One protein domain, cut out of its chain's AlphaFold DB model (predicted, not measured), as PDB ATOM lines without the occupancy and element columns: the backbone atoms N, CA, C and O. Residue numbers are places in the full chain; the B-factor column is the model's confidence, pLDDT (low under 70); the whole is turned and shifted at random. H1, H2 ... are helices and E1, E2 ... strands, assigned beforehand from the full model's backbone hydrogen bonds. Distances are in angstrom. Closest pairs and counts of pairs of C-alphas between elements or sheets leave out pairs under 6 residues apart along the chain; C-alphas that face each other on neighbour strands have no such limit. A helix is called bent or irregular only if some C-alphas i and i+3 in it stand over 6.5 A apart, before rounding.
ATOM      1  N   VAL A   3      72.290  47.368  45.631       25.62
ATOM      2  CA  VAL A   3      71.804  48.732  45.450       25.62
ATOM      3  C   VAL A   3      71.127  48.756  44.093       25.62
ATOM      4  O   VAL A   3      71.787  48.515  43.085       25.62
ATOM      5  N   ALA A   4      69.818  48.990  44.059       28.48
ATOM      6  CA  ALA A   4      69.170  49.411  42.824       28.48
ATOM      7  C   ALA A   4      69.267  50.939  42.764       28.48
ATOM      8  O   ALA A   4      68.707  51.633  43.611       28.48
ATOM      9  N   GLY A   5      70.032  51.453  41.807       34.34
ATOM     10  CA  GLY A   5      70.028  52.866  41.461       34.34
ATOM     11  C   GLY A   5      68.873  53.121  40.500       34.34
ATOM     12  O   GLY A   5      68.846  52.561  39.403       34.34
ATOM     13  N   ILE A   6      67.906  53.942  40.909       42.91
ATOM     14  CA  ILE A   6      67.053  54.650  39.956       42.91
ATOM     15  C   ILE A   6      67.804  55.933  39.635       42.91
ATOM     16  O   ILE A   6      67.872  56.854  40.449       42.91
ATOM     17  N   LEU A   7      68.421  55.948  38.468       40.75
ATOM     18  CA  LEU A   7      69.393  56.939  38.075       40.75
ATOM     19  C   LEU A   7      68.899  57.609  36.790       40.75
ATOM     20  O   LEU A   7      69.141  57.151  35.687       40.75
ATOM     21  N   PHE A   8      68.115  58.672  36.910       37.06
ATOM     22  CA  PHE A   8      67.711  59.466  35.748       37.06
ATOM     23  C   PHE A   8      68.858  60.401  35.376       37.06
ATOM     24  O   PHE A   8      69.196  61.197  36.236       37.06
ATOM     25  N   LEU A   9      69.426  60.354  34.158       35.16
ATOM     26  CA  LEU A   9      70.187  61.496  33.612       35.16
ATOM     27  C   LEU A   9      70.135  61.579  32.068       35.16
ATOM     28  O   LEU A   9      70.515  60.596  31.441       35.16
ATOM     29  N   PRO A  10      69.748  62.742  31.486       27.39
ATOM     30  CA  PRO A  10      69.530  63.026  30.055       27.39
ATOM     31  C   PRO A  10      70.765  63.120  29.170       27.39
ATOM     32  O   PRO A  10      71.587  64.011  29.320       27.39
ATOM     33  N   ASP A  32      90.471  48.573  43.254       47.00
ATOM     34  CA  ASP A  32      89.732  49.672  43.911       47.00
ATOM     35  C   ASP A  32      88.194  49.673  43.737       47.00
ATOM     36  O   ASP A  32      87.508  50.497  44.351       47.00
ATOM     37  N   THR A  33      87.603  48.751  42.967       46.72
ATOM     38  CA  THR A  33      86.147  48.764  42.718       46.72
ATOM     39  C   THR A  33      85.395  47.886  43.725       46.72
ATOM     40  O   THR A  33      85.439  46.659  43.673       46.72
ATOM     41  N   ILE A  34      84.668  48.507  44.661       59.34
ATOM     42  CA  ILE A  34      83.781  47.796  45.610       59.34
ATOM     43  C   ILE A  34      82.405  47.456  45.043       59.34
ATOM     44  O   ILE A  34      81.671  46.696  45.677       59.34
ATOM     45  N   MET A  35      82.031  48.019  43.897       63.44
ATOM     46  CA  MET A  35      80.744  47.775  43.264       63.44
ATOM     47  C   MET A  35      80.931  46.914  42.021       63.44
ATOM     48  O   MET A  35      81.865  47.063  41.248       63.44
ATOM     49  N   GLN A  36      80.048  45.943  41.861       67.75
ATOM     50  CA  GLN A  36      79.928  45.159  40.651       67.75
ATOM     51  C   GLN A  36      78.598  45.515  40.017       67.75
ATOM     52  O   GLN A  36      77.544  45.254  40.604       67.75
ATOM     53  N   TRP A  37      78.645  46.078  38.815       73.31
ATOM     54  CA  TRP A  37      77.458  46.211  37.985       73.31
ATOM     55  C   TRP A  37      76.896  44.824  37.645       73.31
ATOM     56  O   TRP A  37      77.626  43.904  37.264       73.31
ATOM     57  N   ILE A  38      75.587  44.664  37.809       74.12
ATOM     58  CA  ILE A  38      74.858  43.435  37.506       74.12
ATOM     59  C   ILE A  38      73.977  43.698  36.293       74.12
ATOM     60  O   ILE A  38      73.043  44.499  36.370       74.12
ATOM     61  N   ASP A  39      74.207  42.952  35.207       77.81
ATOM     62  CA  ASP A  39      73.312  43.020  34.054       77.81
ATOM     63  C   ASP A  39      71.914  42.547  34.451       77.81
ATOM     64  O   ASP A  39      71.693  41.390  34.823       77.81
ATOM     65  N   ASN A  40      70.952  43.457  34.346       82.25
ATOM     66  CA  ASN A  40      69.547  43.148  34.483       82.25
ATOM     67  C   ASN A  40      68.826  43.553  33.204       82.25
ATOM     68  O   ASN A  40      68.491  44.718  32.977       82.25
ATOM     69  N   GLN A  41      68.536  42.547  32.380       89.19
ATOM     70  CA  GLN A  41      67.894  42.747  31.090       89.19
ATOM     71  C   GLN A  41      66.563  43.507  31.199       89.19
ATOM     72  O   GLN A  41      66.278  44.331  30.332       89.19
ATOM     73  N   LYS A  42      65.756  43.262  32.241       89.25
ATOM     74  CA  LYS A  42      64.453  43.928  32.407       89.25
ATOM     75  C   LYS A  42      64.623  45.414  32.709       89.25
ATOM     76  O   LYS A  42      63.985  46.231  32.053       89.25
ATOM     77  N   LEU A  43      65.509  45.760  33.645       85.62
ATOM     78  CA  LEU A  43      65.810  47.156  33.976       85.62
ATOM     79  C   LEU A  43      66.358  47.911  32.758       85.62
ATOM     80  O   LEU A  43      65.873  48.998  32.439       85.62
ATOM     81  N   ARG A  44      67.278  47.296  32.001       88.06
ATOM     82  CA  ARG A  44      67.823  47.871  30.761       88.06
ATOM     83  C   ARG A  44      66.747  48.089  29.695       88.06
ATOM     84  O   ARG A  44      66.722  49.133  29.053       88.06
ATOM     85  N   GLN A  45      65.851  47.120  29.503       92.94
ATOM     86  CA  GLN A  45      64.752  47.232  28.538       92.94
ATOM     87  C   GLN A  45      63.759  48.338  28.908       92.94
ATOM     88  O   GLN A  45      63.298  49.050  28.020       92.94
ATOM     89  N   ILE A  46      63.429  48.485  30.192       92.06
ATOM     90  CA  ILE A  46      62.514  49.531  30.669       92.06
ATOM     91  C   ILE A  46      63.153  50.913  30.521       92.06
ATOM     92  O   ILE A  46      62.514  51.802  29.967       92.06
ATOM     93  N   SER A  47      64.422  51.060  30.913       89.44
ATOM     94  CA  SER A  47      65.205  52.293  30.719       89.44
ATOM     95  C   SER A  47      65.199  52.724  29.249       89.44
ATOM     96  O   SER A  47      64.761  53.817  28.908       89.44
ATOM     97  N   ALA A  48      65.574  51.807  28.347       89.94
ATOM     98  CA  ALA A  48      65.599  52.074  26.912       89.94
ATOM     99  C   ALA A  48      64.218  52.453  26.359       89.94
ATOM    100  O   ALA A  48      64.119  53.357  25.535       89.94
ATOM    101  N   ARG A  49      63.149  51.788  26.815       91.69
ATOM    102  CA  ARG A  49      61.779  52.128  26.407       91.69
ATOM    103  C   ARG A  49      61.418  53.546  26.818       91.69
ATOM    104  O   ARG A  49      61.039  54.309  25.937       91.69
ATOM    105  N   ILE A  50      61.591  53.899  28.094       88.19
ATOM    106  CA  ILE A  50      61.291  55.241  28.621       88.19
ATOM    107  C   ILE A  50      62.023  56.320  27.809       88.19
ATOM    108  O   ILE A  50      61.397  57.290  27.394       88.19
ATOM    109  N   ASN A  51      63.299  56.097  27.486       85.50
ATOM    110  CA  ASN A  51      64.138  57.054  26.753       85.50
ATOM    111  C   ASN A  51      63.748  57.228  25.276       85.50
ATOM    112  O   ASN A  51      64.205  58.163  24.622       85.50
ATOM    113  N   THR A  52      62.929  56.324  24.731       88.31
ATOM    114  CA  THR A  52      62.443  56.380  23.340       88.31
ATOM    115  C   THR A  52      60.981  56.799  23.214       88.31
ATOM    116  O   THR A  52      60.471  56.861  22.095       88.31
ATOM    117  N   LEU A  53      60.291  57.060  24.328       86.38
ATOM    118  CA  LEU A  53      58.899  57.493  24.277       86.38
ATOM    119  C   LEU A  53      58.788  58.898  23.697       86.38
ATOM    120  O   LEU A  53      59.499  59.817  24.097       86.38
ATOM    121  N   ASP A  54      57.831  59.054  22.792       83.38
ATOM    122  CA  ASP A  54      57.399  60.355  22.309       83.38
ATOM    123  C   ASP A  54      56.347  60.912  23.274       83.38
ATOM    124  O   ASP A  54      55.186  60.495  23.267       83.38
ATOM    125  N   LEU A  55      56.780  61.820  24.150       80.81
ATOM    126  CA  LEU A  55      55.913  62.546  25.081       80.81
ATOM    127  C   LEU A  55      55.718  64.001  24.631       80.81
ATOM    128  O   LEU A  55      55.554  64.893  25.467       80.81
ATOM    129  N   ALA A  56      55.741  64.235  23.313       80.00
ATOM    130  CA  ALA A  56      55.693  65.549  22.688       80.00
ATOM    131  C   ALA A  56      56.851  66.456  23.145       80.00
ATOM    132  O   ALA A  56      57.978  66.297  22.685       80.00
ATOM    133  N   ASP A  57      56.587  67.387  24.063       76.62
ATOM    134  CA  ASP A  57      57.560  68.394  24.503       76.62
ATOM    135  C   ASP A  57      58.416  67.926  25.695       76.62
ATOM    136  O   ASP A  57      59.328  68.633  26.129       76.62
ATOM    137  N   LEU A  58      58.130  66.744  26.252       73.38
ATOM    138  CA  LEU A  58      58.874  66.176  27.373       73.38
ATOM    139  C   LEU A  58      59.861  65.113  26.878       73.38
ATOM    140  O   LEU A  58      59.466  64.067  26.371       73.38
ATOM    141  N   ARG A  59      61.159  65.342  27.091       75.94
ATOM    142  CA  ARG A  59      62.191  64.313  26.915       75.94
ATOM    143  C   ARG A  59      62.545  63.724  28.272       75.94
ATOM    144  O   ARG A  59      62.923  64.459  29.180       75.94
ATOM    145  N   LEU A  60      62.434  62.407  28.390       77.69
ATOM    146  CA  LEU A  60      62.857  61.676  29.576       77.69
ATOM    147  C   LEU A  60      64.195  61.003  29.333       77.69
ATOM    148  O   LEU A  60      64.461  60.519  28.232       77.69
ATOM    149  N   ASP A  61      64.986  60.910  30.394       78.75
ATOM    150  CA  ASP A  61      66.108  59.991  30.421       78.75
ATOM    151  C   ASP A  61      66.227  59.291  31.759       78.75
ATOM    152  O   ASP A  61      66.527  59.875  32.799       78.75
ATOM    153  N   CYS A  62      65.945  58.007  31.684       83.19
ATOM    154  CA  CYS A  62      65.908  57.050  32.747       83.19
ATOM    155  C   CYS A  62      67.045  56.050  32.549       83.19
ATOM    156  O   CYS A  62      67.111  55.361  31.529       83.19
ATOM    157  N   ARG A  63      67.882  55.880  33.572       83.94
ATOM    158  CA  ARG A  63      68.780  54.733  33.710       83.94
ATOM    159  C   ARG A  63      68.398  53.968  34.973       83.94
ATOM    160  O   ARG A  63      68.311  54.502  36.073       83.94
ATOM    161  N   LEU A  64      68.136  52.680  34.817       85.94
ATOM    162  CA  LEU A  64      67.889  51.768  35.927       85.94
ATOM    163  C   LEU A  64      69.059  50.800  35.998       85.94
ATOM    164  O   LEU A  64      69.252  49.988  35.089       85.94
ATOM    165  N   GLU A  65      69.827  50.878  37.077       83.31
ATOM    166  CA  GLU A  65      71.061  50.116  37.236       83.31
ATOM    167  C   GLU A  65      71.045  49.331  38.545       83.31
ATOM    168  O   GLU A  65      70.518  49.769  39.570       83.31
ATOM    169  N   LEU A  66      71.604  48.124  38.503       81.00
ATOM    170  CA  LEU A  66      71.695  47.244  39.656       81.00
ATOM    171  C   LEU A  66      73.162  46.994  39.965       81.00
ATOM    172  O   LEU A  66      73.908  46.512  39.118       81.00
ATOM    173  N   PHE A  67      73.546  47.256  41.206       77.50
ATOM    174  CA  PHE A  67      74.898  47.039  41.684       77.50
ATOM    175  C   PHE A  67      74.906  46.090  42.877       77.50
ATOM    176  O   PHE A  67      73.991  46.082  43.707       77.50
ATOM    177  N   ALA A  68      75.972  45.307  43.001       69.75
ATOM    178  CA  ALA A  68      76.273  44.551  44.206       69.75
ATOM    179  C   ALA A  68      77.611  44.971  44.797       69.75
ATOM    180  O   ALA A  68      78.584  45.174  44.085       69.75
ATOM    181  N   THR A  69      77.672  45.034  46.122       63.16
ATOM    182  CA  THR A  69      78.943  45.222  46.824       63.16
ATOM    183  C   THR A  69      79.786  43.954  46.705       63.16
ATOM    184  O   THR A  69      79.373  42.904  47.218       63.16
ATOM    185  N   ILE A  70      80.976  44.050  46.123       60.00
ATOM    186  CA  ILE A  70      81.995  43.007  46.178       60.00
ATOM    187  C   ILE A  70      82.509  42.981  47.616       60.00
ATOM    188  O   ILE A  70      83.343  43.775  48.044       60.00
ATOM    189  N   SER A  71      81.965  42.067  48.414       48.94
ATOM    190  CA  SER A  71      82.630  41.703  49.657       48.94
ATOM    191  C   SER A  71      83.861  40.907  49.253       48.94
ATOM    192  O   SER A  71      83.732  39.890  48.579       48.94
ATOM    193  N   SER A  72      85.047  41.340  49.663       43.31
ATOM    194  CA  SER A  72      86.320  40.615  49.541       43.31
ATOM    195  C   SER A  72      86.334  39.339  50.411       43.31
ATOM    196  O   SER A  72      87.196  39.135  51.259       43.31
ATOM    197  N   SER A  73      85.280  38.527  50.308       40.59
ATOM    198  CA  SER A  73      84.971  37.328  51.089       40.59
ATOM    199  C   SER A  73      84.842  36.089  50.199       40.59
ATOM    200  O   SER A  73      84.213  35.114  50.595       40.59
ATOM    201  N   SER A  74      85.439  36.102  49.006       40.09
ATOM    202  CA  SER A  74      85.707  34.868  48.250       40.09
ATOM    203  C   SER A  74      86.855  34.060  48.876       40.09
ATOM    204  O   SER A  74      87.053  32.896  48.539       40.09
ATOM    205  N   THR A  75      87.594  34.651  49.816       35.25
ATOM    206  CA  THR A  75      88.689  34.015  50.548       35.25
ATOM    207  C   THR A  75      88.541  34.340  52.031       35.25
ATOM    208  O   THR A  75      88.485  35.501  52.422       35.25
ATOM    209  N   ASN A  76      88.456  33.301  52.863       38.97
ATOM    210  CA  ASN A  76      88.386  33.350  54.330       38.97
ATOM    211  C   ASN A  76      89.686  33.877  54.984       38.97
ATOM    212  O   ASN A  76      90.186  33.280  55.933       38.97
ATOM    213  N   LEU A 119      78.175  54.928  52.714       81.62
ATOM    214  CA  LEU A 119      78.699  56.083  51.973       81.62
ATOM    215  C   LEU A 119      79.637  55.651  50.839       81.62
ATOM    216  O   LEU A 119      79.459  56.066  49.699       81.62
ATOM    217  N   VAL A 120      80.600  54.772  51.139       78.56
ATOM    218  CA  VAL A 120      81.536  54.262  50.125       78.56
ATOM    219  C   VAL A 120      80.766  53.531  49.020       78.56
ATOM    220  O   VAL A 120      81.053  53.746  47.852       78.56
ATOM    221  N   THR A 121      79.749  52.734  49.371       77.56
ATOM    222  CA  THR A 121      78.874  52.023  48.419       77.56
ATOM    223  C   THR A 121      78.142  52.982  47.477       77.56
ATOM    224  O   THR A 121      78.120  52.741  46.273       77.56
ATOM    225  N   LEU A 122      77.556  54.062  48.003       82.00
ATOM    226  CA  LEU A 122      76.828  55.052  47.201       82.00
ATOM    227  C   LEU A 122      77.771  55.812  46.256       82.00
ATOM    228  O   LEU A 122      77.477  55.931  45.069       82.00
ATOM    229  N   ILE A 123      78.935  56.249  46.750       80.75
ATOM    230  CA  ILE A 123      79.959  56.920  45.931       80.75
ATOM    231  C   ILE A 123      80.524  55.972  44.865       80.75
ATOM    232  O   ILE A 123      80.707  56.370  43.720       80.75
ATOM    233  N   GLY A 124      80.771  54.710  45.220       76.56
ATOM    234  CA  GLY A 124      81.240  53.694  44.281       76.56
ATOM    235  C   GLY A 124      80.246  53.457  43.147       76.56
ATOM    236  O   GLY A 124      80.654  53.402  41.995       76.56
ATOM    237  N   ALA A 125      78.947  53.391  43.460       77.38
ATOM    238  CA  ALA A 125      77.908  53.282  42.441       77.38
ATOM    239  C   ALA A 125      77.917  54.497  41.498       77.38
ATOM    240  O   ALA A 125      77.885  54.320  40.290       77.38
ATOM    241  N   LEU A 126      78.040  55.717  42.028       79.38
ATOM    242  CA  LEU A 126      78.123  56.932  41.211       79.38
ATOM    243  C   LEU A 126      79.351  56.951  40.290       79.38
ATOM    244  O   LEU A 126      79.209  57.254  39.110       79.38
ATOM    245  N   ASN A 127      80.533  56.608  40.810       78.44
ATOM    246  CA  ASN A 127      81.767  56.545  40.020       78.44
ATOM    247  C   ASN A 127      81.669  55.497  38.893       78.44
ATOM    248  O   ASN A 127      82.127  55.756  37.786       78.44
ATOM    249  N   ASP A 128      81.054  54.335  39.144       75.56
ATOM    250  CA  ASP A 128      80.832  53.320  38.101       75.56
ATOM    251  C   ASP A 128      79.803  53.789  37.064       75.56
ATOM    252  O   ASP A 128      79.940  53.539  35.865       75.56
ATOM    253  N   THR A 129      78.752  54.466  37.520       75.19
ATOM    254  CA  THR A 129      77.679  54.954  36.660       75.19
ATOM    255  C   THR A 129      78.106  56.136  35.781       75.19
ATOM    256  O   THR A 129      77.608  56.264  34.652       75.19
ATOM    257  N   PHE A 130      79.004  56.990  36.282       75.75
ATOM    258  CA  PHE A 130      79.566  58.140  35.573       75.75
ATOM    259  C   PHE A 130      81.102  58.142  35.681       75.75
ATOM    260  O   PHE A 130      81.665  58.904  36.467       75.75
ATOM    261  N   PRO A 131      81.794  57.315  34.876       72.88
ATOM    262  CA  PRO A 131      83.247  57.138  34.970       72.88
ATOM    263  C   PRO A 131      84.045  58.405  34.632       72.88
ATOM    264  O   PRO A 131      85.195  58.542  35.044       72.88
ATOM    265  N   ASP A 132      83.432  59.338  33.902       71.56
ATOM    266  CA  ASP A 132      84.034  60.626  33.550       71.56
ATOM    267  C   ASP A 132      84.023  61.629  34.721       71.56
ATOM    268  O   ASP A 132      84.659  62.681  34.650       71.56
ATOM    269  N   TYR A 133      83.334  61.299  35.820       71.00
ATOM    270  CA  TYR A 133      83.175  62.151  36.992       71.00
ATOM    271  C   TYR A 133      83.811  61.519  38.230       71.00
ATOM    272  O   TYR A 133      83.828  60.305  38.413       71.00
ATOM    273  N   GLN A 134      84.337  62.371  39.111       69.94
ATOM    274  CA  GLN A 134      84.936  61.942  40.373       69.94
ATOM    275  C   GLN A 134      84.063  62.388  41.545       69.94
ATOM    276  O   GLN A 134      84.055  63.562  41.905       69.94
ATOM    277  N   PHE A 135      83.386  61.441  42.194       75.38
ATOM    278  CA  PHE A 135      82.495  61.708  43.332       75.38
ATOM    279  C   PHE A 135      83.181  61.562  44.696       75.38
ATOM    280  O   PHE A 135      82.532  61.504  45.739       75.38
ATOM    281  N   ASN A 136      84.515  61.513  44.717       72.69
ATOM    282  CA  ASN A 136      85.295  61.260  45.932       72.69
ATOM    283  C   ASN A 136      85.186  62.386  46.978       72.69
ATOM    284  O   ASN A 136      85.604  62.193  48.118       72.69
ATOM    285  N   THR A 137      84.647  63.549  46.601       75.81
ATOM    286  CA  THR A 137      84.404  64.696  47.487       75.81
ATOM    287  C   THR A 137      83.023  64.679  48.142       75.81
ATOM    288  O   THR A 137      82.766  65.518  49.004       75.81
ATOM    289  N   LEU A 138      82.133  63.752  47.763       79.00
ATOM    290  CA  LEU A 138      80.802  63.663  48.357       79.00
ATOM    291  C   LEU A 138      80.889  63.282  49.839       79.00
ATOM    292  O   LEU A 138      81.426  62.241  50.223       79.00
ATOM    293  N   SER A 139      80.309  64.132  50.678       80.62
ATOM    294  CA  SER A 139      80.075  63.881  52.102       80.62
ATOM    295  C   SER A 139      78.682  63.267  52.345       80.62
ATOM    296  O   SER A 139      77.814  63.360  51.474       80.62
ATOM    297  N   PRO A 140      78.410  62.694  53.537       82.94
ATOM    298  CA  PRO A 140      77.077  62.197  53.890       82.94
ATOM    299  C   PRO A 140      75.956  63.230  53.776       82.94
ATOM    300  O   PRO A 140      74.815  62.836  53.571       82.94
ATOM    301  N   ASP A 141      76.266  64.520  53.922       84.31
ATOM    302  CA  ASP A 141      75.272  65.601  53.910       84.31
ATOM    303  C   ASP A 141      74.674  65.837  52.515       84.31
ATOM    304  O   ASP A 141      73.617  66.448  52.394       84.31
ATOM    305  N   HIS A 142      75.313  65.306  51.469       85.25
ATOM    306  CA  HIS A 142      74.773  65.304  50.108       85.25
ATOM    307  C   HIS A 142      73.684  64.246  49.914       85.25
ATOM    308  O   HIS A 142      72.991  64.252  48.899       85.25
ATOM    309  N   PHE A 143      73.523  63.328  50.867       86.69
ATOM    310  CA  PHE A 143      72.518  62.280  50.807       86.69
ATOM    311  C   PHE A 143      71.408  62.552  51.810       86.69
ATOM    312  O   PHE A 143      71.661  62.919  52.951       86.69
ATOM    313  N   VAL A 144      70.166  62.295  51.423       90.19
ATOM    314  CA  VAL A 144      69.008  62.354  52.316       90.19
ATOM    315  C   VAL A 144      68.366  60.982  52.373       90.19
ATOM    316  O   VAL A 144      68.042  60.389  51.347       90.19
ATOM    317  N   LYS A 145      68.180  60.456  53.583       90.38
ATOM    318  CA  LYS A 145      67.419  59.223  53.785       90.38
ATOM    319  C   LYS A 145      65.928  59.523  53.643       90.38
ATOM    320  O   LYS A 145      65.426  60.438  54.292       90.38
ATOM    321  N   LYS A 146      65.226  58.749  52.820       90.31
ATOM    322  CA  LYS A 146      63.766  58.813  52.690       90.31
ATOM    323  C   LYS A 146      63.154  57.851  53.708       90.31
ATOM    324  O   LYS A 146      63.584  56.701  53.807       90.31
ATOM    325  N   GLU A 147      62.193  58.341  54.487       86.94
ATOM    326  CA  GLU A 147      61.586  57.590  55.597       86.94
ATOM    327  C   GLU A 147      60.710  56.433  55.099       86.94
ATOM    328  O   GLU A 147      60.718  55.356  55.696       86.94
ATOM    329  N   ASP A 148      60.005  56.629  53.979       86.00
ATOM    330  CA  ASP A 148      59.139  55.618  53.373       86.00
ATOM    331  C   ASP A 148      59.471  55.414  51.878       86.00
ATOM    332  O   ASP A 148      59.321  56.337  51.070       86.00
ATOM    333  N   PRO A 149      59.881  54.202  51.457       84.12
ATOM    334  CA  PRO A 149      60.046  53.866  50.043       84.12
ATOM    335  C   PRO A 149      58.782  54.099  49.199       84.12
ATOM    336  O   PRO A 149      58.890  54.383  48.005       84.12
ATOM    337  N   ALA A 150      57.583  53.985  49.780       88.25
ATOM    338  CA  ALA A 150      56.330  54.227  49.068       88.25
ATOM    339  C   ALA A 150      56.137  55.710  48.707       88.25
ATOM    340  O   ALA A 150      55.588  56.007  47.643       88.25
ATOM    341  N   GLU A 151      56.634  56.635  49.534       88.50
ATOM    342  CA  GLU A 151      56.636  58.066  49.214       88.50
ATOM    343  C   GLU A 151      57.509  58.347  47.993       88.50
ATOM    344  O   GLU A 151      57.079  59.063  47.095       88.50
ATOM    345  N   VAL A 152      58.675  57.698  47.893       88.75
ATOM    346  CA  VAL A 152      59.568  57.817  46.727       88.75
ATOM    347  C   VAL A 152      58.880  57.327  45.456       88.75
ATOM    348  O   VAL A 152      58.933  57.988  44.423       88.75
ATOM    349  N   VAL A 153      58.178  56.192  45.519       90.19
ATOM    350  CA  VAL A 153      57.388  55.684  44.384       90.19
ATOM    351  C   VAL A 153      56.328  56.701  43.960       90.19
ATOM    352  O   VAL A 153      56.157  56.959  42.767       90.19
ATOM    353  N   SER A 154      55.611  57.284  44.923       90.94
ATOM    354  CA  SER A 154      54.588  58.295  44.653       90.94
ATOM    355  C   SER A 154      55.183  59.566  44.046       90.94
ATOM    356  O   SER A 154      54.623  60.095  43.088       90.94
ATOM    357  N   GLU A 155      56.313  60.033  44.575       88.81
ATOM    358  CA  GLU A 155      57.041  61.215  44.110       88.81
ATOM    359  C   GLU A 155      57.512  61.033  42.662       88.81
ATOM    360  O   GLU A 155      57.176  61.834  41.794       88.81
ATOM    361  N   VAL A 156      58.173  59.915  42.356       86.62
ATOM    362  CA  VAL A 156      58.604  59.570  40.991       86.62
ATOM    363  C   VAL A 156      57.409  59.513  40.028       86.62
ATOM    364  O   VAL A 156      57.451  60.075  38.931       86.62
ATOM    365  N   ASN A 157      56.306  58.883  40.443       90.12
ATOM    366  CA  ASN A 157      55.101  58.784  39.620       90.12
ATOM    367  C   ASN A 157      54.412  60.136  39.386       90.12
ATOM    368  O   ASN A 157      53.767  60.306  38.351       90.12
ATOM    369  N   GLN A 158      54.547  61.099  40.301       87.69
ATOM    370  CA  GLN A 158      53.984  62.439  40.136       87.69
ATOM    371  C   GLN A 158      54.646  63.201  38.979       87.69
ATOM    372  O   GLN A 158      53.965  63.963  38.293       87.69
ATOM    373  N   TYR A 159      55.941  62.984  38.736       82.75
ATOM    374  CA  TYR A 159      56.674  63.688  37.682       82.75
ATOM    375  C   TYR A 159      56.343  63.191  36.275       82.75
ATOM    376  O   TYR A 159      56.175  63.998  35.362       82.75
ATOM    377  N   PHE A 160      56.245  61.873  36.081       79.50
ATOM    378  CA  PHE A 160      56.082  61.305  34.737       79.50
ATOM    379  C   PHE A 160      55.145  60.102  34.638       79.50
ATOM    380  O   PHE A 160      54.920  59.617  33.531       79.50
ATOM    381  N   GLY A 161      54.591  59.598  35.742       83.62
ATOM    382  CA  GLY A 161      53.806  58.360  35.745       83.62
ATOM    383  C   GLY A 161      52.603  58.430  34.804       83.62
ATOM    384  O   GLY A 161      52.411  57.551  33.968       83.62
ATOM    385  N   THR A 162      51.844  59.528  34.858       85.69
ATOM    386  CA  THR A 162      50.713  59.746  33.943       85.69
ATOM    387  C   THR A 162      51.158  59.806  32.483       85.69
ATOM    388  O   THR A 162      50.526  59.183  31.635       85.69
ATOM    389  N   SER A 163      52.251  60.508  32.178       85.00
ATOM    390  CA  SER A 163      52.770  60.623  30.810       85.00
ATOM    391  C   SER A 163      53.248  59.274  30.266       85.00
ATOM    392  O   SER A 163      52.941  58.936  29.123       85.00
ATOM    393  N   LEU A 164      53.935  58.476  31.091       87.12
ATOM    394  CA  LEU A 164      54.379  57.132  30.723       87.12
ATOM    395  C   LEU A 164      53.204  56.207  30.419       87.12
ATOM    396  O   LEU A 164      53.218  55.555  29.380       87.12
ATOM    397  N   ASP A 165      52.190  56.157  31.282       89.19
ATOM    398  CA  ASP A 165      51.044  55.265  31.072       89.19
ATOM    399  C   ASP A 165      50.125  55.735  29.933       89.19
ATOM    400  O   ASP A 165      49.486  54.907  29.286       89.19
ATOM    401  N   LEU A 166      50.065  57.040  29.644       89.44
ATOM    402  CA  LEU A 166      49.366  57.552  28.462       89.44
ATOM    403  C   LEU A 166      50.068  57.133  27.166       89.44
ATOM    404  O   LEU A 166      49.398  56.727  26.216       89.44
ATOM    405  N   ALA A 167      51.399  57.220  27.125       89.94
ATOM    406  CA  ALA A 167      52.182  56.833  25.954       89.94
ATOM    407  C   ALA A 167      52.277  55.310  25.794       89.94
ATOM    408  O   ALA A 167      52.213  54.784  24.681       89.94
ATOM    409  N   GLN A 168      52.408  54.588  26.907       91.81
ATOM    410  CA  GLN A 168      52.483  53.138  26.942       91.81
ATOM    411  C   GLN A 168      51.780  52.579  28.193       91.81
ATOM    412  O   GLN A 168      52.403  52.439  29.247       91.81
ATOM    413  N   PRO A 169      50.501  52.181  28.073       94.62
ATOM    414  CA  PRO A 169      49.728  51.672  29.200       94.62
ATOM    415  C   PRO A 169      50.397  50.489  29.904       94.62
ATOM    416  O   PRO A 169      50.736  49.489  29.269       94.62
ATOM    417  N   GLY A 170      50.546  50.591  31.226       93.81
ATOM    418  CA  GLY A 170      51.116  49.543  32.072       93.81
ATOM    419  C   GLY A 170      52.631  49.636  32.245       93.81
ATOM    420  O   GLY A 170      53.187  48.882  33.045       93.81
ATOM    421  N   LEU A 171      53.305  50.570  31.566       92.06
ATOM    422  CA  LEU A 171      54.748  50.761  31.698       92.06
ATOM    423  C   LEU A 171      55.145  51.150  33.127       92.06
ATOM    424  O   LEU A 171      56.167  50.671  33.614       92.06
ATOM    425  N   VAL A 172      54.336  51.953  33.826       92.38
ATOM    426  CA  VAL A 172      54.612  52.316  35.227       92.38
ATOM    427  C   VAL A 172      54.562  51.081  36.131       92.38
ATOM    428  O   VAL A 172      55.429  50.886  36.981       92.38
ATOM    429  N   ALA A 173      53.585  50.195  35.923       94.31
ATOM    430  CA  ALA A 173      53.488  48.949  36.679       94.31
ATOM    431  C   ALA A 173      54.659  47.998  36.369       94.31
ATOM    432  O   ALA A 173      55.203  47.368  37.278       94.31
ATOM    433  N   GLU A 174      55.080  47.913  35.103       94.31
ATOM    434  CA  GLU A 174      56.252  47.133  34.692       94.31
ATOM    435  C   GLU A 174      57.554  47.673  35.296       94.31
ATOM    436  O   GLU A 174      58.374  46.882  35.767       94.31
ATOM    437  N   LEU A 175      57.722  49.001  35.330       91.75
ATOM    438  CA  LEU A 175      58.845  49.691  35.967       91.75
ATOM    439  C   LEU A 175      58.986  49.261  37.425       91.75
ATOM    440  O   LEU A 175      60.010  48.692  37.814       91.75
ATOM    441  N   TRP A 176      57.942  49.475  38.225       91.56
ATOM    442  CA  TRP A 176      57.994  49.159  39.650       91.56
ATOM    443  C   TRP A 176      58.070  47.656  39.911       91.56
ATOM    444  O   TRP A 176      58.799  47.237  40.807       91.56
ATOM    445  N   GLY A 177      57.423  46.832  39.083       91.31
ATOM    446  CA  GLY A 177      57.555  45.378  39.149       91.31
ATOM    447  C   GLY A 177      58.986  44.896  38.885       91.31
ATOM    448  O   GLY A 177      59.467  43.976  39.551       91.31
ATOM    449  N   ALA A 178      59.707  45.526  37.953       88.44
ATOM    450  CA  ALA A 178      61.106  45.206  37.695       88.44
ATOM    451  C   ALA A 178      62.017  45.643  38.851       88.44
ATOM    452  O   ALA A 178      62.857  44.848  39.281       88.44
ATOM    453  N   VAL A 179      61.810  46.838  39.412       86.00
ATOM    454  CA  VAL A 179      62.552  47.315  40.592       86.00
ATOM    455  C   VAL A 179      62.315  46.387  41.791       86.00
ATOM    456  O   VAL A 179      63.273  45.878  42.369       86.00
ATOM    457  N   GLN A 180      61.060  46.058  42.101       85.69
ATOM    458  CA  GLN A 180      60.697  45.157  43.204       85.69
ATOM    459  C   GLN A 180      61.213  43.722  43.022       85.69
ATOM    460  O   GLN A 180      61.407  43.001  43.997       85.69
ATOM    461  N   SER A 181      61.464  43.287  41.782       83.56
ATOM    462  CA  SER A 181      62.105  41.992  41.529       83.56
ATOM    463  C   SER A 181      63.600  41.972  41.882       83.56
ATOM    464  O   SER A 181      64.179  40.897  42.036       83.56
ATOM    465  N   CYS A 182      64.219  43.149  42.015       78.88
ATOM    466  CA  CYS A 182      65.635  43.312  42.336       78.88
ATOM    467  C   CYS A 182      65.873  43.647  43.813       78.88
ATOM    468  O   CYS A 182      66.876  43.198  44.372       78.88
ATOM    469  N   VAL A 183      64.970  44.424  44.421       76.44
ATOM    470  CA  VAL A 183      65.068  44.920  45.802       76.44
ATOM    471  C   VAL A 183      63.741  44.774  46.552       76.44
ATOM    472  O   VAL A 183      62.665  45.006  46.006       76.44
ATOM    473  N   SER A 184      63.809  44.403  47.832       75.81
ATOM    474  CA  SER A 184      62.629  44.250  48.694       75.81
ATOM    475  C   SER A 184      62.259  45.564  49.383       75.81
ATOM    476  O   SER A 184      62.939  45.953  50.327       75.81
ATOM    477  N   PHE A 185      61.144  46.206  49.019       75.06
ATOM    478  CA  PHE A 185      60.718  47.483  49.632       75.06
ATOM    479  C   PHE A 185      60.448  47.419  51.147       75.06
ATOM    480  O   PHE A 185      60.455  48.454  51.797       75.06
ATOM    481  N   ILE A 186      60.258  46.228  51.724       75.44
ATOM    482  CA  ILE A 186      60.069  46.055  53.177       75.44
ATOM    483  C   ILE A 186      61.385  46.241  53.955       75.44
ATOM    484  O   ILE A 186      61.372  46.738  55.074       75.44
ATOM    485  N   ASP A 187      62.517  45.851  53.363       72.19
ATOM    486  CA  ASP A 187      63.834  45.797  54.027       72.19
ATOM    487  C   ASP A 187      64.873  46.656  53.281       72.19
ATOM    488  O   ASP A 187      66.078  46.381  53.304       72.19
ATOM    489  N   THR A 188      64.395  47.677  52.570       77.50
ATOM    490  CA  THR A 188      65.216  48.582  51.769       77.50
ATOM    491  C   THR A 188      65.222  49.959  52.400       77.50
ATOM    492  O   THR A 188      64.174  50.531  52.681       77.50
ATOM    493  N   GLU A 189      66.416  50.505  52.576       85.56
ATOM    494  CA  GLU A 189      66.588  51.917  52.890       85.56
ATOM    495  C   GLU A 189      66.778  52.687  51.589       85.56
ATOM    496  O   GLU A 189      67.558  52.263  50.733       85.56
ATOM    497  N   VAL A 190      66.075  53.809  51.442       88.38
ATOM    498  CA  VAL A 190      66.168  54.640  50.242       88.38
ATOM    499  C   VAL A 190      66.911  55.926  50.568       88.38
ATOM    500  O   VAL A 190      66.622  56.585  51.567       88.38
ATOM    501  N   TYR A 191      67.872  56.269  49.719       88.12
ATOM    502  CA  TYR A 191      68.662  57.488  49.824       88.12
ATOM    503  C   TYR A 191      68.519  58.297  48.542       88.12
ATOM    504  O   TYR A 191      68.506  57.736  47.452       88.12
ATOM    505  N   GLU A 192      68.417  59.606  48.675       88.94
ATOM    506  CA  GLU A 192      68.389  60.566  47.580       88.94
ATOM    507  C   GLU A 192      69.696  61.354  47.592       88.94
ATOM    508  O   GLU A 192      70.117  61.806  48.655       88.94
ATOM    509  N   LEU A 193      70.350  61.510  46.443       85.88
ATOM    510  CA  LEU A 193      71.467  62.444  46.303       85.88
ATOM    511  C   LEU A 193      70.912  63.824  45.936       85.88
ATOM    512  O   LEU A 193      70.337  63.996  44.863       85.88
ATOM    513  N   VAL A 194      71.090  64.779  46.849       80.12
ATOM    514  CA  VAL A 194      70.540  66.149  46.796       80.12
ATOM    515  C   VAL A 194      71.600  67.168  46.346       80.12
ATOM    516  O   VAL A 194      71.345  68.367  46.316       80.12
ATOM    517  N   ASP A 195      72.802  66.703  45.995       67.50
ATOM    518  CA  ASP A 195      73.874  67.578  45.520       67.50
ATOM    519  C   ASP A 195      73.519  68.252  44.187       67.50
ATOM    520  O   ASP A 195      72.705  67.749  43.407       67.50
ATOM    521  N   ASP A 196      74.184  69.370  43.906       54.97
ATOM    522  CA  ASP A 196      74.018  70.224  42.731       54.97
ATOM    523  C   ASP A 196      74.612  69.574  41.463       54.97
ATOM    524  O   ASP A 196      75.259  70.211  40.631       54.97
ATOM    525  N   LEU A 197      74.350  68.275  41.274       55.03
ATOM    526  CA  LEU A 197      74.582  67.525  40.038       55.03
ATOM    527  C   LEU A 197      73.906  68.167  38.823       55.03
ATOM    528  O   LEU A 197      74.238  67.814  37.696       55.03
ATOM    529  N   SER A 198      73.020  69.147  39.047       47.72
ATOM    530  CA  SER A 198      72.531  70.061  38.016       47.72
ATOM    531  C   SER A 198      73.675  70.642  37.171       47.72
ATOM    532  O   SER A 198      73.515  70.811  35.968       47.72
ATOM    533  N   LEU A 199      74.851  70.872  37.768       47.12
ATOM    534  CA  LEU A 199      76.051  71.357  37.086       47.12
ATOM    535  C   LEU A 199      76.832  70.260  36.350       47.12
ATOM    536  O   LEU A 199      77.584  70.581  35.433       47.12
ATOM    537  N   LEU A 200      76.669  68.989  36.727       50.12
ATOM    538  CA  LEU A 200      77.324  67.863  36.052       50.12
ATOM    539  C   LEU A 200      76.592  67.450  34.771       50.12
ATOM    540  O   LEU A 200      77.195  66.842  33.900       50.12
ATOM    541  N   THR A 201      75.311  67.790  34.623       45.41
ATOM    542  CA  THR A 201      74.521  67.475  33.418       45.41
ATOM    543  C   THR A 201      74.147  68.684  32.579       45.41
ATOM    544  O   THR A 201      73.651  68.524  31.466       45.41
ATOM    545  N   ALA A 202      74.408  69.893  33.081       44.00
ATOM    546  CA  ALA A 202      74.243  71.139  32.337       44.00
ATOM    547  C   ALA A 202      75.457  71.508  31.464       44.00
ATOM    548  O   ALA A 202      75.384  72.461  30.691       44.00
ATOM    549  N   ALA A 203      76.578  70.798  31.591       43.72
ATOM    550  CA  ALA A 203      77.795  71.085  30.845       43.72
ATOM    551  C   ALA A 203      77.854  70.222  29.578       43.72
ATOM    552  O   ALA A 203      78.367  69.112  29.629       43.72
ATOM    553  N   ASP A 204      77.253  70.704  28.481       42.88
ATOM    554  CA  ASP A 204      77.923  70.747  27.160       42.88
ATOM    555  C   ASP A 204      77.030  71.132  25.970       42.88
ATOM    556  O   ASP A 204      77.507  71.162  24.839       42.88
ATOM    557  N   ASP A 205      75.780  71.541  26.170       43.94
ATOM    558  CA  ASP A 205      75.045  72.183  25.078       43.94
ATOM    559  C   ASP A 205      74.049  73.208  25.611       43.94
ATOM    560  O   ASP A 205      73.596  73.126  26.751       43.94
ATOM    561  N   ASP A 206      73.678  74.163  24.762       45.16
ATOM    562  CA  ASP A 206      72.682  75.236  24.963       45.16
ATOM    563  C   ASP A 206      71.247  74.704  25.265       45.16
ATOM    564  O   ASP A 206      70.232  75.385  25.113       45.16
ATOM    565  N   SER A 207      71.137  73.437  25.672       46.69
ATOM    566  CA  SER A 207      69.942  72.693  26.031       46.69
ATOM    567  C   SER A 207      69.589  72.913  27.502       46.69
ATOM    568  O   SER A 207      70.071  72.210  28.381       46.69
ATOM    569  N   GLY A 208      68.734  73.916  27.713       49.69
ATOM    570  CA  GLY A 208      67.954  74.277  28.905       49.69
ATOM    571  C   GLY A 208      67.999  73.403  30.170       49.69
ATOM    572  O   GLY A 208      67.957  72.178  30.142       49.69
ATOM    573  N   SER A 209      67.937  74.096  31.311       55.19
ATOM    574  CA  SER A 209      67.729  73.543  32.655       55.19
ATOM    575  C   SER A 209      66.727  72.382  32.688       55.19
ATOM    576  O   SER A 209      65.604  72.521  32.192       55.19
ATOM    577  N   HIS A 210      67.095  71.273  33.332       62.84
ATOM    578  CA  HIS A 210      66.169  70.173  33.604       62.84
ATOM    579  C   HIS A 210      64.957  70.675  34.404       62.84
ATOM    580  O   HIS A 210      65.113  71.425  35.366       62.84
ATOM    581  N   LEU A 211      63.744  70.258  34.017       71.44
ATOM    582  CA  LEU A 211      62.514  70.607  34.747       71.44
ATOM    583  C   LEU A 211      62.516  70.029  36.167       71.44
ATOM    584  O   LEU A 211      61.987  70.634  37.096       71.44
ATOM    585  N   TRP A 212      63.095  68.842  36.302       77.00
ATOM    586  CA  TRP A 212      63.301  68.111  37.541       77.00
ATOM    587  C   TRP A 212      64.376  67.052  37.289       77.00
ATOM    588  O   TRP A 212      64.600  66.630  36.153       77.00
ATOM    589  N   GLN A 213      65.047  66.636  38.356       76.88
ATOM    590  CA  GLN A 213      66.006  65.538  38.355       76.88
ATOM    591  C   GLN A 213      66.011  64.902  39.739       76.88
ATOM    592  O   GLN A 213      65.768  65.586  40.732       76.88
ATOM    593  N   PHE A 214      66.292  63.608  39.804       82.56
ATOM    594  CA  PHE A 214      66.440  62.905  41.068       82.56
ATOM    595  C   PHE A 214      67.304  61.661  40.892       82.56
ATOM    596  O   PHE A 214      67.291  61.001  39.851       82.56
ATOM    597  N   HIS A 215      68.027  61.330  41.956       86.00
ATOM    598  CA  HIS A 215      68.951  60.206  42.013       86.00
ATOM    599  C   HIS A 215      68.640  59.396  43.270       86.00
ATOM    600  O   HIS A 215      69.060  59.766  44.368       86.00
ATOM    601  N   TYR A 216      67.881  58.309  43.113       88.50
ATOM    602  CA  TYR A 216      67.472  57.463  44.233       88.50
ATOM    603  C   TYR A 216      68.273  56.164  44.279       88.50
ATOM    604  O   TYR A 216      68.422  55.452  43.285       88.50
ATOM    605  N   PHE A 217      68.707  55.804  45.479       87.31
ATOM    606  CA  PHE A 217      69.451  54.592  45.780       87.31
ATOM    607  C   PHE A 217      68.634  53.720  46.725       87.31
ATOM    608  O   PHE A 217      68.445  54.054  47.892       87.31
ATOM    609  N   PHE A 218      68.178  52.577  46.228       87.06
ATOM    610  CA  PHE A 218      67.467  51.560  46.992       87.06
ATOM    611  C   PHE A 218      68.488  50.557  47.525       87.06
ATOM    612  O   PHE A 218      68.916  49.649  46.809       87.06
ATOM    613  N   ASN A 219      68.907  50.732  48.775       82.00
ATOM    614  CA  ASN A 219      69.859  49.859  49.448       82.00
ATOM    615  C   ASN A 219      69.130  48.716  50.175       82.00
ATOM    616  O   ASN A 219      68.570  48.907  51.256       82.00
ATOM    617  N   ASP A 220      69.172  47.514  49.596       75.31
ATOM    618  CA  ASP A 220      68.586  46.313  50.191       75.31
ATOM    619  C   ASP A 220      69.517  45.728  51.267       75.31
ATOM    620  O   ASP A 220      70.603  45.189  50.988       75.31
ATOM    621  N   ASN A 221      69.062  45.808  52.519       63.72
ATOM    622  CA  ASN A 221      69.777  45.296  53.683       63.72
ATOM    623  C   ASN A 221      69.596  43.778  53.874       63.72
ATOM    624  O   ASN A 221      70.404  43.141  54.555       63.72
ATOM    625  N   LYS A 222      68.607  43.149  53.232       49.06
ATOM    626  CA  LYS A 222      68.266  41.727  53.396       49.06
ATOM    627  C   LYS A 222      69.340  40.795  52.836       49.06
ATOM    628  O   LYS A 222      69.659  39.766  53.431       49.06
ATOM    629  N   HIS A 223      69.993  41.195  51.745       46.72
ATOM    630  CA  HIS A 223      71.120  40.454  51.170       46.72
ATOM    631  C   HIS A 223      72.420  40.533  51.992       46.72
ATOM    632  O   HIS A 223      73.379  39.845  51.643       46.72
ATOM    633  N   LYS A 224      72.481  41.322  53.079       41.06
ATOM    634  CA  LYS A 224      73.550  41.187  54.090       41.06
ATOM    635  C   LYS A 224      73.313  39.962  54.991       41.06
ATOM    636  O   LYS A 224      74.248  39.220  55.247       41.06
ATOM    637  N   SER A 225      72.066  39.684  55.387       32.19
ATOM    638  CA  SER A 225      71.749  38.684  56.426       32.19
ATOM    639  C   SER A 225      71.790  37.215  55.971       32.19
ATOM    640  O   SER A 225      71.985  36.323  56.800       32.19
ATOM    641  N   ASN A 226      71.618  36.927  54.676       29.14
ATOM    642  CA  ASN A 226      71.628  35.537  54.189       29.14
ATOM    643  C   ASN A 226      73.039  34.931  54.089       29.14
ATOM    644  O   ASN A 226      73.156  33.710  54.063       29.14
ATOM    645  N   ASN A 227      74.099  35.748  54.096       33.22
ATOM    646  CA  ASN A 227      75.475  35.248  54.187       33.22
ATOM    647  C   ASN A 227      75.924  34.996  55.637       33.22
ATOM    648  O   ASN A 227      76.766  34.131  55.857       33.22
ATOM    649  N   ASP A 228      75.314  35.661  56.622       32.41
ATOM    650  CA  ASP A 228      75.627  35.450  58.045       32.41
ATOM    651  C   ASP A 228      74.924  34.215  58.640       32.41
ATOM    652  O   ASP A 228      75.337  33.683  59.668       32.41
ATOM    653  N   THR A 229      73.873  33.707  57.983       27.20
ATOM    654  CA  THR A 229      73.074  32.576  58.497       27.20
ATOM    655  C   THR A 229      73.596  31.200  58.046       27.20
ATOM    656  O   THR A 229      73.126  30.178  58.534       27.20
ATOM    657  N   ILE A 230      74.614  31.138  57.177       32.78
ATOM    658  CA  ILE A 230      75.227  29.865  56.731       32.78
ATOM    659  C   ILE A 230      76.385  29.421  57.664       32.78
ATOM    660  O   ILE A 230      77.022  28.399  57.429       32.78
TER     661      ILE A 230
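Overview. This is residues 3 to 10, 32 to 76 and 119 to 230 of the 232 residues of an uncharacterized protein of Perkinsus olseni (UniProt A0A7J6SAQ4). What does the domain look like? A strongly twisted sheet of six strands has H1, H3 and H4 over one face and curls round the lone helix H2 on its other face: three layers, with helices on both faces of a sheet. Residues 203 to 208, after the small H5, and residues 225 to 230, with part of H6, stick out. What is it made of? The 165 printed residues, mixed in class, include E1 E2 H1 E3 H2 E4 H3 H4 E5 H5 E6 H6 along the chain; the antiparallel sheet runs E2 E3 E1 E6 E5 E4. It is compact, with a radius of gyration of the C-alphas of 16.5 A, yet elongated, spanning 56 by 35 by 29 A.

Arrangement. How do the strands pair? E1, residues 3 to 7, has neighbours E3, residues 63 to 69, and E6, residues 215 to 220, with N 5 to O 65 at 2.8 A and N 6 to O 216 at 2.9 A within hydrogen-bond range. Edge strand E2, residues 35 to 38, pairs with E3, N 36 to O 68 at 2.8 A. E5, residues 188 to 193, pairs with E6, N 191 to O 217 at 2.9 A, and with edge strand E4, residues 143 to 146, N 144 to O 192 at 2.8 A. Which helices are on the sheet? H1, residues 41 to 51, H3, residues 149 to 167, and H4, residues 171 to 182, are on the same face, at heights over the sheet of 6.3 A, 13.4 A and 11.1 A. H2, residues 119 to 129, is on the opposite face, closest to E2 at the C-alphas of Met 35 and Gly 124, 6.0 A; H5, residues 198 to 201, and H6, residues 222 to 228, are not on the sheet. Which helices touch? H1 touches H4, the closest C-alphas being those of Leu 43 and Ala 178, 6.3 A, opposite ways at a shallow tilt of 32 degrees, only just short of steep. H3, irregular with C-alphas 159 and 162 8.1 A apart, touches H4 with residues 157 to 165 alone in a helical hairpin, closest at the C-alphas of Asp 165 and Leu 171, 5.9 A. Are the helix backbones complete? Every O i to N i+4 pair is within hydrogen-bond range in H1, H2 and H4, against 12 of 15 in H3 and 0 of 3 in H6, which has 2 of 4 O i to N i+3 pairs; H5 is too short for an i+4 pair.

Along the chain. Where does the first element begin? C-alpha 3 of E1 is at (71.804, 48.732, 45.450). Which elements are longest, and where does the last end? H3 measures 25.5 A and E3 19.1 A from first to last C-alpha; H6 ends with C-alpha 228 at (75.627, 35.450, 58.045).

Size, cuts and confidence. How far does it reach, and where is it cut? The C-alphas farthest apart, of Ala 56 and Asn 76, are 55.7 A apart. Residues 11 to 31 and 77 to 118 are not printed, leaving C-alpha gaps of 27.9 A and 24.8 A. Which links are long, and where is confidence low? H1 to E3, H2 to E4 and H5 to E6 are long links. Mean pLDDT of the printed part is 72.4, and 49 residues are under 70, among them 3 to 10, 195 to 210 and 221 to 230.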